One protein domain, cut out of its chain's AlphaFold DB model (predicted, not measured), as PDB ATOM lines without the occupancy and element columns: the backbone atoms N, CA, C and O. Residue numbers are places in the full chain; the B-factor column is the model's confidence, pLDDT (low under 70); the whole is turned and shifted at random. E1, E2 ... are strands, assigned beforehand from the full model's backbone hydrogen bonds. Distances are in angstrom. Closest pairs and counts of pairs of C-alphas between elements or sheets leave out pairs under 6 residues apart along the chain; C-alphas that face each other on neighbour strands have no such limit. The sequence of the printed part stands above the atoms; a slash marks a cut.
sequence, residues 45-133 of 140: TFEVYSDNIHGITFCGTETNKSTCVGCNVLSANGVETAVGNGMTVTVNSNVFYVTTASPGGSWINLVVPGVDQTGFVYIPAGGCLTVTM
ATOM      1  N   THR A  45      29.936 -44.794 -18.839       88.56
ATOM      2  CA  THR A  45      28.509 -44.515 -18.775       88.56
ATOM      3  C   THR A  45      28.301 -43.161 -18.125       88.56
ATOM      4  O   THR A  45      28.889 -42.878 -17.086       88.56
ATOM      5  N   PHE A  46      27.463 -42.336 -18.738       87.94
ATOM      6  CA  PHE A  46      27.091 -41.021 -18.233       87.94
ATOM      7  C   PHE A  46      25.607 -40.767 -18.471       87.94
ATOM      8  O   PHE A  46      24.979 -41.381 -19.332       87.94
ATOM      9  N   GLU A  47      25.044 -39.861 -17.693       88.19
ATOM     10  CA  GLU A  47      23.667 -39.416 -17.798       88.19
ATOM     11  C   GLU A  47      23.619 -38.063 -18.499       88.19
ATOM     12  O   GLU A  47      24.409 -37.158 -18.218       88.19
ATOM     13  N   VAL A  48      22.690 -37.928 -19.438       86.38
ATOM     14  CA  VAL A  48      22.474 -36.701 -20.196       86.38
ATOM     15  C   VAL A  48      21.218 -36.027 -19.685       86.38
ATOM     16  O   VAL A  48      20.132 -36.593 -19.765       86.38
ATOM     17  N   TYR A  49      21.357 -34.787 -19.239       86.19
ATOM     18  CA  TYR A  49      20.243 -33.923 -18.884       86.19
ATOM     19  C   TYR A  49      20.185 -32.759 -19.867       86.19
ATOM     20  O   TYR A  49      21.130 -31.984 -19.994       86.19
ATOM     21  N   SER A  50      19.063 -32.635 -20.566       80.31
ATOM     22  CA  SER A  50      18.781 -31.528 -21.477       80.31
ATOM     23  C   SER A  50      17.464 -30.883 -21.068       80.31
ATOM     24  O   SER A  50      16.473 -31.584 -20.852       80.31
ATOM     25  N   ASP A  51      17.449 -29.558 -20.981       74.06
ATOM     26  CA  ASP A  51      16.232 -28.757 -20.825       74.06
ATOM     27  C   ASP A  51      15.567 -28.441 -22.179       74.06
ATOM     28  O   ASP A  51      14.482 -27.860 -22.233       74.06
ATOM     29  N   ASN A  52      16.205 -28.833 -23.285       70.38
ATOM     30  CA  ASN A  52      15.769 -28.486 -24.625       70.38
ATOM     31  C   ASN A  52      14.721 -29.467 -25.160       70.38
ATOM     32  O   ASN A  52      14.898 -30.680 -25.064       70.38
ATOM     33  N   ILE A  53      13.663 -28.934 -25.784       63.00
ATOM     34  CA  ILE A  53      12.601 -29.738 -26.408       63.00
ATOM     35  C   ILE A  53      13.020 -30.399 -27.725       63.00
ATOM     36  O   ILE A  53      12.399 -31.364 -28.167       63.00
ATOM     37  N   HIS A  54      14.067 -29.875 -28.358       72.38
ATOM     38  CA  HIS A  54      14.591 -30.426 -29.598       72.38
ATOM     39  C   HIS A  54      15.465 -31.647 -29.308       72.38
ATOM     40  O   HIS A  54      16.228 -31.656 -28.340       72.38
ATOM     41  N   GLY A  55      15.376 -32.658 -30.175       72.88
ATOM     42  CA  GLY A  55      16.156 -33.884 -30.050       72.88
ATOM     43  C   GLY A  55      17.659 -33.600 -30.026       72.88
ATOM     44  O   GLY A  55      18.200 -32.945 -30.925       72.88
ATOM     45  N   ILE A  56      18.324 -34.107 -28.988       80.31
ATOM     46  CA  ILE A  56      19.783 -34.210 -28.927       80.31
ATOM     47  C   ILE A  56      20.161 -35.576 -29.466       80.31
ATOM     48  O   ILE A  56      19.536 -36.576 -29.118       80.31
ATOM     49  N   THR A  57      21.159 -35.607 -30.336       80.44
ATOM     50  CA  THR A  57      21.565 -36.823 -31.030       80.44
ATOM     51  C   THR A  57      23.003 -37.151 -30.671       80.44
ATOM     52  O   THR A  57      23.904 -36.351 -30.922       80.44
ATOM     53  N   PHE A  58      23.217 -38.336 -30.104       81.81
ATOM     54  CA  PHE A  58      24.549 -38.858 -29.793       81.81
ATOM     55  C   PHE A  58      24.971 -39.918 -30.806       81.81
ATOM     56  O   PHE A  58      24.154 -40.730 -31.249       81.81
ATOM     57  N   CYS A  59      26.264 -39.950 -31.118       79.00
ATOM     58  CA  CYS A  59      26.864 -40.980 -31.956       79.00
ATOM     59  C   CYS A  59      28.255 -41.380 -31.473       79.00
ATOM     60  O   CYS A  59      28.924 -40.610 -30.784       79.00
ATOM     61  N   GLY A  60      28.701 -42.575 -31.865       75.56
ATOM     62  CA  GLY A  60      29.860 -43.222 -31.249       75.56
ATOM     63  C   GLY A  60      29.524 -43.791 -29.868       75.56
ATOM     64  O   GLY A  60      30.414 -43.968 -29.040       75.56
ATOM     65  N   THR A  61      28.237 -44.046 -29.612       76.50
ATOM     66  CA  THR A  61      27.731 -44.635 -28.370       76.50
ATOM     67  C   THR A  61      27.381 -46.103 -28.598       76.50
ATOM     68  O   THR A  61      27.068 -46.517 -29.709       76.50
ATOM     69  N   GLU A  62      27.383 -46.913 -27.546       74.75
ATOM     70  CA  GLU A  62      26.931 -48.308 -27.629       74.75
ATOM     71  C   GLU A  62      25.432 -48.409 -27.915       74.75
ATOM     72  O   GLU A  62      24.977 -49.316 -28.614       74.75
ATOM     73  N   THR A  63      24.665 -47.435 -27.420       62.84
ATOM     74  CA  THR A  63      23.229 -47.300 -27.685       62.84
ATOM     75  C   THR A  63      22.956 -47.039 -29.167       62.84
ATOM     76  O   THR A  63      21.903 -47.407 -29.684       62.84
ATOM     77  N   ASN A  64      23.914 -46.427 -29.868       62.41
ATOM     78  CA  ASN A  64      23.832 -46.123 -31.281       62.41
ATOM     79  C   ASN A  64      25.132 -46.511 -31.990       62.41
ATOM     80  O   ASN A  64      26.020 -45.681 -32.189       62.41
ATOM     81  N   LYS A  65      25.220 -47.777 -32.414       62.56
ATOM     82  CA  LYS A  65      26.375 -48.356 -33.131       62.56
ATOM     83  C   LYS A  65      26.689 -47.696 -34.485       62.56
ATOM     84  O   LYS A  65      27.455 -48.249 -35.275       62.56
ATOM     85  N   SER A  66      26.100 -46.543 -34.789       63.78
ATOM     86  CA  SER A  66      26.484 -45.744 -35.940       63.78
ATOM     87  C   SER A  66      27.940 -45.329 -35.807       63.78
ATOM     88  O   SER A  66      28.368 -44.730 -34.819       63.78
ATOM     89  N   THR A  67      28.720 -45.661 -36.828       61.25
ATOM     90  CA  THR A  67      30.103 -45.216 -36.931       61.25
ATOM     91  C   THR A  67      30.105 -43.737 -37.293       61.25
ATOM     92  O   THR A  67      29.736 -43.367 -38.407       61.25
ATOM     93  N   CYS A  68      30.522 -42.885 -36.358       66.44
ATOM     94  CA  CYS A  68      30.724 -41.468 -36.624       66.44
ATOM     95  C   CYS A  68      32.205 -41.147 -36.730       66.44
ATOM     96  O   CYS A  68      32.975 -41.403 -35.813       66.44
ATOM     97  N   VAL A  69      32.584 -40.567 -37.867       67.56
ATOM     98  CA  VAL A  69      33.961 -40.141 -38.172       67.56
ATOM     99  C   VAL A  69      34.089 -38.612 -38.069       67.56
ATOM    100  O   VAL A  69      35.014 -38.008 -38.603       67.56
ATOM    101  N   GLY A  70      33.112 -37.957 -37.436       69.38
ATOM    102  CA  GLY A  70      33.056 -36.508 -37.308       69.38
ATOM    103  C   GLY A  70      31.646 -35.936 -37.376       69.38
ATOM    104  O   GLY A  70      30.654 -36.630 -37.600       69.38
ATOM    105  N   CYS A  71      31.593 -34.615 -37.260       72.44
ATOM    106  CA  CYS A  71      30.369 -33.827 -37.208       72.44
ATOM    107  C   CYS A  71      29.520 -33.785 -38.491       72.44
ATOM    108  O   CYS A  71      28.412 -33.260 -38.470       72.44
ATOM    109  N   ASN A  72      30.009 -34.350 -39.598       61.12
ATOM    110  CA  ASN A  72      29.331 -34.325 -40.898       61.12
ATOM    111  C   ASN A  72      28.298 -35.448 -41.103       61.12
ATOM    112  O   ASN A  72      27.551 -35.395 -42.074       61.12
ATOM    113  N   VAL A  73      28.248 -36.475 -40.243       56.66
ATOM    114  CA  VAL A  73      27.522 -37.737 -40.539       56.66
ATOM    115  C   VAL A  73      26.310 -37.971 -39.621       56.66
ATOM    116  O   VAL A  73      25.716 -39.043 -39.600       56.66
ATOM    117  N   LEU A  74      25.920 -36.968 -38.835       60.03
ATOM    118  CA  LEU A  74      25.034 -37.168 -37.682       60.03
ATOM    119  C   LEU A  74      23.545 -36.967 -37.973       60.03
ATOM    120  O   LEU A  74      22.721 -37.316 -37.136       60.03
ATOM    121  N   SER A  75      23.178 -36.436 -39.143       52.66
ATOM    122  CA  SER A  75      21.814 -35.941 -39.378       52.66
ATOM    123  C   SER A  75      20.737 -37.023 -39.552       52.66
ATOM    124  O   SER A  75      19.601 -36.667 -39.846       52.66
ATOM    125  N   ALA A  76      21.061 -38.316 -39.447       49.78
ATOM    126  CA  ALA A  76      20.111 -39.373 -39.807       49.78
ATOM    127  C   ALA A  76      20.084 -40.610 -38.897       49.78
ATOM    128  O   ALA A  76      19.171 -41.412 -39.051       49.78
ATOM    129  N   ASN A  77      21.040 -40.802 -37.977       52.56
ATOM    130  CA  ASN A  77      21.225 -42.125 -37.369       52.56
ATOM    131  C   ASN A  77      21.449 -42.175 -35.854       52.56
ATOM    132  O   ASN A  77      21.622 -43.282 -35.369       52.56
ATOM    133  N   GLY A  78      21.487 -41.074 -35.094       52.66
ATOM    134  CA  GLY A  78      21.816 -41.151 -33.657       52.66
ATOM    135  C   GLY A  78      20.618 -41.401 -32.724       52.66
ATOM    136  O   GLY A  78      19.471 -41.455 -33.157       52.66
ATOM    137  N   VAL A  79      20.890 -41.595 -31.426       57.25
ATOM    138  CA  VAL A  79      19.839 -41.756 -30.397       57.25
ATOM    139  C   VAL A  79      19.260 -40.390 -30.061       57.25
ATOM    140  O   VAL A  79      19.979 -39.548 -29.525       57.25
ATOM    141  N   GLU A  80      17.974 -40.192 -30.355       59.38
ATOM    142  CA  GLU A  80      17.230 -39.008 -29.928       59.38
ATOM    143  C   GLU A  80      16.972 -39.066 -28.422       59.38
ATOM    144  O   GLU A  80      16.275 -39.944 -27.904       59.38
ATOM    145  N   THR A  81      17.545 -38.110 -27.702       56.69
ATOM    146  CA  THR A  81      17.276 -37.915 -26.280       56.69
ATOM    147  C   THR A  81      15.986 -37.127 -26.107       56.69
ATOM    148  O   THR A  81      15.922 -35.958 -26.487       56.69
ATOM    149  N   ALA A  82      14.955 -37.751 -25.532       49.62
ATOM    150  CA  ALA A  82      13.772 -37.028 -25.082       49.62
ATOM    151  C   ALA A  82      14.118 -36.150 -23.866       49.62
ATOM    152  O   ALA A  82      14.849 -36.565 -22.967       49.62
ATOM    153  N   VAL A  83      13.570 -34.936 -23.865       51.34
ATOM    154  CA  VAL A  83      13.723 -33.867 -22.862       51.34
ATOM    155  C   VAL A  83      13.708 -34.368 -21.417       51.34
ATOM    156  O   VAL A  83      12.855 -35.173 -21.043       51.34
ATOM    157  N   GLY A  84      14.584 -33.806 -20.579       50.16
ATOM    158  CA  GLY A  84      14.441 -33.814 -19.120       50.16
ATOM    159  C   GLY A  84      14.719 -35.134 -18.402       50.16
ATOM    160  O   GLY A  84      14.731 -35.150 -17.175       50.16
ATOM    161  N   ASN A  85      14.974 -36.224 -19.121       64.06
ATOM    162  CA  ASN A  85      15.313 -37.496 -18.500       64.06
ATOM    163  C   ASN A  85      16.815 -37.716 -18.585       64.06
ATOM    164  O   ASN A  85      17.369 -37.596 -19.672       64.06
ATOM    165  N   GLY A  86      17.430 -38.045 -17.443       72.38
ATOM    166  CA  GLY A  86      18.824 -38.476 -17.318       72.38
ATOM    167  C   GLY A  86      19.076 -39.720 -18.159       72.38
ATOM    168  O   GLY A  86      19.082 -40.839 -17.652       72.38
ATOM    169  N   MET A  87      19.198 -39.536 -19.470       80.00
ATOM    170  CA  MET A  87      19.378 -40.634 -20.398       80.00
ATOM    171  C   MET A  87      20.761 -41.203 -20.165       80.00
ATOM    172  O   MET A  87      21.761 -40.511 -20.339       80.00
ATOM    173  N   THR A  88      20.805 -42.477 -19.808       85.12
ATOM    174  CA  THR A  88      22.053 -43.209 -19.680       85.12
ATOM    175  C   THR A  88      22.621 -43.498 -21.067       85.12
ATOM    176  O   THR A  88      22.011 -44.198 -21.879       85.12
ATOM    177  N   VAL A  89      23.801 -42.956 -21.334       84.56
ATOM    178  CA  VAL A  89      24.566 -43.160 -22.560       84.56
ATOM    179  C   VAL A  89      25.866 -43.862 -22.203       84.56
ATOM    180  O   VAL A  89      26.563 -43.465 -21.273       84.56
ATOM    181  N   THR A  90      26.203 -44.900 -22.964       86.38
ATOM    182  CA  THR A  90      27.461 -45.634 -22.812       86.38
ATOM    183  C   THR A  90      28.336 -45.437 -24.043       86.38
ATOM    184  O   THR A  90      27.849 -45.539 -25.170       86.38
ATOM    185  N   VAL A  91      29.625 -45.167 -23.842       85.06
ATOM    186  CA  VAL A  91      30.630 -44.982 -24.900       85.06
ATOM    187  C   VAL A  91      31.838 -45.884 -24.666       85.06
ATOM    188  O   VAL A  91      32.371 -45.962 -23.559       85.06
ATOM    189  N   ASN A  92      32.289 -46.540 -25.731       84.06
ATOM    190  CA  ASN A  92      33.510 -47.353 -25.736       84.06
ATOM    191  C   ASN A  92      34.728 -46.596 -26.283       84.06
ATOM    192  O   ASN A  92      35.863 -47.006 -26.061       84.06
ATOM    193  N   SER A  93      34.490 -45.495 -26.993       82.56
ATOM    194  CA  SER A  93      35.520 -44.624 -27.553       82.56
ATOM    195  C   SER A  93      35.795 -43.447 -26.618       82.56
ATOM    196  O   SER A  93      34.883 -42.940 -25.963       82.56
ATOM    197  N   ASN A  94      37.037 -42.963 -26.615       86.88
ATOM    198  CA  ASN A  94      37.422 -41.705 -25.972       86.88
ATOM    199  C   ASN A  94      36.784 -40.489 -26.649       86.88
ATOM    200  O   ASN A  94      36.720 -39.428 -26.049       86.88
ATOM    201  N   VAL A  95      36.325 -40.622 -27.892       86.69
ATOM    202  CA  VAL A  95      35.712 -39.531 -28.653       86.69
ATOM    203  C   VAL A  95      34.317 -39.937 -29.094       86.69
ATOM    204  O   VAL A  95      34.134 -41.002 -29.694       86.69
ATOM    205  N   PHE A  96      33.352 -39.061 -28.836       84.44
ATOM    206  CA  PHE A  96      31.986 -39.172 -29.325       84.44
ATOM    207  C   PHE A  96      31.476 -37.812 -29.805       84.44
ATOM    208  O   PHE A  96      32.078 -36.765 -29.552       84.44
ATOM    209  N   TYR A  97      30.367 -37.828 -30.540       85.81
ATOM    210  CA  TYR A  97      29.833 -36.630 -31.180       85.81
ATOM    211  C   TYR A  97      28.389 -36.392 -30.770       85.81
ATOM    212  O   TYR A  97      27.612 -37.341 -30.633       85.81
ATOM    213  N   VAL A  98      28.043 -35.117 -30.612       85.81
ATOM    214  CA  VAL A  98      26.714 -34.685 -30.181       85.81
ATOM    215  C   VAL A  98      26.202 -33.591 -31.106       85.81
ATOM    216  O   VAL A  98      26.927 -32.642 -31.408       85.81
ATOM    217  N   THR A  99      24.952 -33.703 -31.550       83.69
ATOM    218  CA  THR A  99      24.275 -32.667 -32.342       83.69
ATOM    219  C   THR A  99      22.936 -32.288 -31.742       83.69
ATOM    220  O   THR A  99      22.382 -32.986 -30.890       83.69
ATOM    221  N   THR A 100      22.417 -31.158 -32.208       82.12
ATOM    222  CA  THR A 100      21.090 -30.675 -31.851       82.12
ATOM    223  C   THR A 100      20.318 -30.267 -33.097       82.12
ATOM    224  O   THR A 100      20.860 -29.620 -33.995       82.12
ATOM    225  N   ALA A 101      19.031 -30.610 -33.127       78.25
ATOM    226  CA  ALA A 101      18.087 -30.075 -34.107       78.25
ATOM    227  C   ALA A 101      17.573 -28.668 -33.729       78.25
ATOM    228  O   ALA A 101      16.814 -28.064 -34.486       78.25
ATOM    229  N   SER A 102      17.963 -28.139 -32.562       82.31
ATOM    230  CA  SER A 102      17.523 -26.824 -32.089       82.31
ATOM    231  C   SER A 102      18.062 -25.695 -32.979       82.31
ATOM    232  O   SER A 102      19.283 -25.562 -33.127       82.31
ATOM    233  N   PRO A 103      17.197 -24.805 -33.498       80.44
ATOM    234  CA  PRO A 103      17.617 -23.639 -34.278       80.44
ATOM    235  C   PRO A 103      18.316 -22.561 -33.433       80.44
ATOM    236  O   PRO A 103      18.918 -21.651 -33.995       80.44
ATOM    237  N   GLY A 104      18.252 -22.645 -32.098       84.25
ATOM    238  CA  GLY A 104      18.978 -21.766 -31.167       84.25
ATOM    239  C   GLY A 104      20.206 -22.421 -30.520       84.25
ATOM    240  O   GLY A 104      20.859 -21.813 -29.670       84.25
ATOM    241  N   GLY A 105      20.513 -23.664 -30.894       86.44
ATOM    242  CA  GLY A 105      21.444 -24.510 -30.156       86.44
ATOM    243  C   GLY A 105      20.829 -25.066 -28.871       86.44
ATOM    244  O   GLY A 105      19.657 -24.819 -28.561       86.44
ATOM    245  N   SER A 106      21.616 -25.843 -28.136       86.31
ATOM    246  CA  SER A 106      21.167 -26.521 -26.919       86.31
ATOM    247  C   SER A 106      22.265 -26.556 -25.874       86.31
ATOM    248  O   SER A 106      23.422 -26.817 -26.198       86.31
ATOM    249  N   TRP A 107      21.884 -26.344 -24.620       86.50
ATOM    250  CA  TRP A 107      22.722 -26.666 -23.476       86.50
ATOM    251  C   TRP A 107      22.367 -28.058 -22.979       86.50
ATOM    252  O   TRP A 107      21.192 -28.416 -22.903       86.50
ATOM    253  N   ILE A 108      23.386 -28.839 -22.650       87.06
ATOM    254  CA  ILE A 108      23.222 -30.127 -21.987       87.06
ATOM    255  C   ILE A 108      24.154 -30.201 -20.786       87.06
ATOM    256  O   ILE A 108      25.237 -29.608 -20.779       87.06
ATOM    257  N   ASN A 109      23.723 -30.941 -19.778       88.44
ATOM    258  CA  ASN A 109      24.538 -31.335 -18.648       88.44
ATOM    259  C   ASN A 109      24.830 -32.832 -18.758       88.44
ATOM    260  O   ASN A 109      23.914 -33.648 -18.864       88.44
ATOM    261  N   LEU A 110      26.110 -33.174 -18.753       89.19
ATOM    262  CA  LEU A 110      26.604 -34.537 -18.795       89.19
ATOM    263  C   LEU A 110      27.108 -34.908 -17.406       89.19
ATOM    264  O   LEU A 110      27.991 -34.240 -16.878       89.19
ATOM    265  N   VAL A 111      26.564 -35.957 -16.805       89.75
ATOM    266  CA  VAL A 111      26.886 -36.347 -15.428       89.75
ATOM    267  C   VAL A 111      27.449 -37.755 -15.433       89.75
ATOM    268  O   VAL A 111      26.800 -38.674 -15.922       89.75
ATOM    269  N   VAL A 112      28.647 -37.948 -14.887       89.31
ATOM    270  CA  VAL A 112      29.206 -39.297 -14.727       89.31
ATOM    271  C   VAL A 112      28.856 -39.785 -13.318       89.31
ATOM    272  O   VAL A 112      29.333 -39.209 -12.333       89.31
ATOM    273  N   PRO A 113      28.002 -40.812 -13.178       85.81
ATOM    274  CA  PRO A 113      27.597 -41.301 -11.871       85.81
ATOM    275  C   PRO A 113      28.802 -41.863 -11.107       85.81
ATOM    276  O   PRO A 113      29.594 -42.638 -11.639       85.81
ATOM    277  N   GLY A 114      28.926 -41.482  -9.835       82.75
ATOM    278  CA  GLY A 114      29.957 -41.999  -8.929       82.75
ATOM    279  C   GLY A 114      31.310 -41.280  -8.961       82.75
ATOM    280  O   GLY A 114      32.185 -41.669  -8.192       82.75
ATOM    281  N   VAL A 115      31.491 -40.242  -9.789       77.56
ATOM    282  CA  VAL A 115      32.746 -39.455  -9.843       77.56
ATOM    283  C   VAL A 115      32.553 -37.949  -9.614       77.56
ATOM    284  O   VAL A 115      33.475 -37.179  -9.859       77.56
ATOM    285  N   ASP A 116      31.372 -37.513  -9.153       76.94
ATOM    286  CA  ASP A 116      31.000 -36.100  -8.912       76.94
ATOM    287  C   ASP A 116      31.375 -35.134 -10.060       76.94
ATOM    288  O   ASP A 116      31.521 -33.925  -9.863       76.94
ATOM    289  N   GLN A 117      31.518 -35.651 -11.284       77.88
ATOM    290  CA  GLN A 117      31.897 -34.865 -12.446       77.88
ATOM    291  C   GLN A 117      30.655 -34.494 -13.253       77.88
ATOM    292  O   GLN A 117      29.847 -35.351 -13.626       77.88
ATOM    293  N   THR A 118      30.533 -33.201 -13.548       82.31
ATOM    294  CA  THR A 118      29.485 -32.654 -14.412       82.31
ATOM    295  C   THR A 118      30.113 -31.814 -15.520       82.31
ATOM    296  O   THR A 118      31.006 -31.004 -15.269       82.31
ATOM    297  N   GLY A 119      29.685 -32.044 -16.757       84.06
ATOM    298  CA  GLY A 119      30.116 -31.319 -17.944       84.06
ATOM    299  C   GLY A 119      28.952 -30.527 -18.522       84.06
ATOM    300  O   GLY A 119      28.036 -31.109 -19.099       84.06
ATOM    301  N   PHE A 120      28.994 -29.200 -18.394       86.44
ATOM    302  CA  PHE A 120      28.034 -28.312 -19.049       86.44
ATOM    303  C   PHE A 120      28.541 -27.929 -20.426       86.44
ATOM    304  O   PHE A 120      29.628 -27.369 -20.576       86.44
ATOM    305  N   VAL A 121      27.737 -28.230 -21.435       88.38
ATOM    306  CA  VAL A 121      28.185 -28.200 -22.817       88.38
ATOM    307  C   VAL A 121      27.146 -27.507 -23.686       88.38
ATOM    308  O   VAL A 121      25.960 -27.831 -23.627       88.38
ATOM    309  N   TYR A 122      27.597 -26.560 -24.510       89.62
ATOM    310  CA  TYR A 122      26.764 -25.906 -25.516       89.62
ATOM    311  C   TYR A 122      26.994 -26.511 -26.895       89.62
ATOM    312  O   TYR A 122      28.128 -26.599 -27.371       89.62
ATOM    313  N   ILE A 123      25.901 -26.867 -27.561       88.19
ATOM    314  CA  ILE A 123      25.888 -27.310 -28.951       88.19
ATOM    315  C   ILE A 123      25.298 -26.166 -29.787       88.19
ATOM    316  O   ILE A 123      24.146 -25.789 -29.554       88.19
ATOM    317  N   PRO A 124      26.044 -25.603 -30.754       86.75
ATOM    318  CA  PRO A 124      25.541 -24.513 -31.583       86.75
ATOM    319  C   PRO A 124      24.362 -24.951 -32.463       86.75
ATOM    320  O   PRO A 124      24.196 -26.132 -32.767       86.75
ATOM    321  N   ALA A 125      23.545 -23.985 -32.886       84.44
ATOM    322  CA  ALA A 125      22.375 -24.214 -33.733       84.44
ATOM    323  C   ALA A 125      22.719 -24.957 -35.031       84.44
ATOM    324  O   ALA A 125      23.592 -24.515 -35.779       84.44
ATOM    325  N   GLY A 126      22.043 -26.083 -35.290       74.56
ATOM    326  CA  GLY A 126      22.332 -26.958 -36.438       74.56
ATOM    327  C   GLY A 126      23.774 -27.482 -36.478       74.56
ATOM    328  O   GLY A 126      24.231 -27.977 -37.508       74.56
ATOM    329  N   GLY A 127      24.508 -27.319 -35.380       78.69
ATOM    330  CA  GLY A 127      25.909 -27.646 -35.271       78.69
ATOM    331  C   GLY A 127      26.139 -28.986 -34.595       78.69
ATOM    332  O   GLY A 127      25.224 -29.724 -34.222       78.69
ATOM    333  N   CYS A 128      27.415 -29.289 -34.440       84.50
ATOM    334  CA  CYS A 128      27.882 -30.503 -33.815       84.50
ATOM    335  C   CYS A 128      29.075 -30.187 -32.933       84.50
ATOM    336  O   CYS A 128      29.899 -29.328 -33.257       84.50
ATOM    337  N   LEU A 129      29.164 -30.921 -31.837       88.25
ATOM    338  CA  LEU A 129      30.273 -30.866 -30.919       88.25
ATOM    339  C   LEU A 129      30.959 -32.226 -30.831       88.25
ATOM    340  O   LEU A 129      30.311 -33.272 -30.780       88.25
ATOM    341  N   THR A 130      32.287 -32.187 -30.783       88.56
ATOM    342  CA  THR A 130      33.114 -33.341 -30.431       88.56
ATOM    343  C   THR A 130      33.373 -33.300 -28.935       88.56
ATOM    344  O   THR A 130      33.878 -32.294 -28.437       88.56
ATOM    345  N   VAL A 131      33.032 -34.372 -28.230       88.31
ATOM    346  CA  VAL A 131      33.284 -34.513 -26.796       88.31
ATOM    347  C   VAL A 131      34.323 -35.604 -26.605       88.31
ATOM    348  O   VAL A 131      34.256 -36.656 -27.248       88.31
ATOM    349  N   THR A 132      35.290 -35.335 -25.733       88.50
ATOM    350  CA  THR A 132      36.370 -36.270 -25.425       88.50
ATOM    351  C   THR A 132      36.283 -36.695 -23.965       88.50
ATOM    352  O   THR A 132      35.968 -35.888 -23.091       88.50
ATOM    353  N   MET A 133      36.561 -37.967 -23.711       87.44
ATOM    354  CA  MET A 133      36.738 -38.544 -22.390       87.44
ATOM    355  C   MET A 133      38.101 -39.218 -22.273       87.44
ATOM    356  O   MET A 133      38.580 -39.855 -23.218       87.44
TER     357      MET A 133
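AT A GLANCE: This is residues 45 to 133 of the 140 residues of an uncharacterized protein of Bacteroidetes bacterium (UniProt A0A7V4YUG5). Two twisted sheets of four strands each lie face to face as a small sandwich, with a long loop, residues 60 to 78, between E2 and E3. One sheet runs E4 E1 E6 E7, the other E3 E2 E5 E8, both antiparallel. The 89 printed residues have no named helix and eight strands, E1 to E8 in chain order; the class is all strand, though strands hold 43 residues, under half. The whole is compact, with a radius of gyration of the C-alphas of 11.7 A and spans of 32 by 26 by 18 A.

HOW THE PARTS SIT: E1, residues 45 to 50, is an inner strand with antiparallel neighbours E4, residues 87 to 91, and E6, residues 106 to 112; within hydrogen-bond range are N 46 and O 89, 2.9 A, and N 47 and O 111, 2.8 A. E6 forms a hairpin with E7, residues 117 to 123, where N 108 and O 121 are 2.9 A apart. This sheet is strongly twisted. E2, residues 56 to 59, forms a hairpin with E3, residues 79 to 81, with N 81 and O 56 at 2.9 A. E5, residues 95 to 100, is the antiparallel neighbour of E2, with N 57 and O 99 at 2.9 A, and of E8, residues 128 to 132, with N 98 and O 129 at 2.9 A. The facing parts of the sheets are 8.7 A centre to centre, their best planes 25 degrees apart.

IN THESE COORDINATES: E1 begins at C-alpha 45 (28.509, -44.515, -18.775); E8 ends at C-alpha 132 (36.370, -36.270, -25.425). E6 is 19.4 A long, E7 19.1 A and E5 17.4 A.

THE WHOLE: The C-alphas farthest apart, Pro 103 and Gly 114, are 33.6 A apart. The printed part has no cut. The link E2 to E3 is long; the others are tight. Residues 53, 63 to 70 and 72 to 85 have pLDDT under 70.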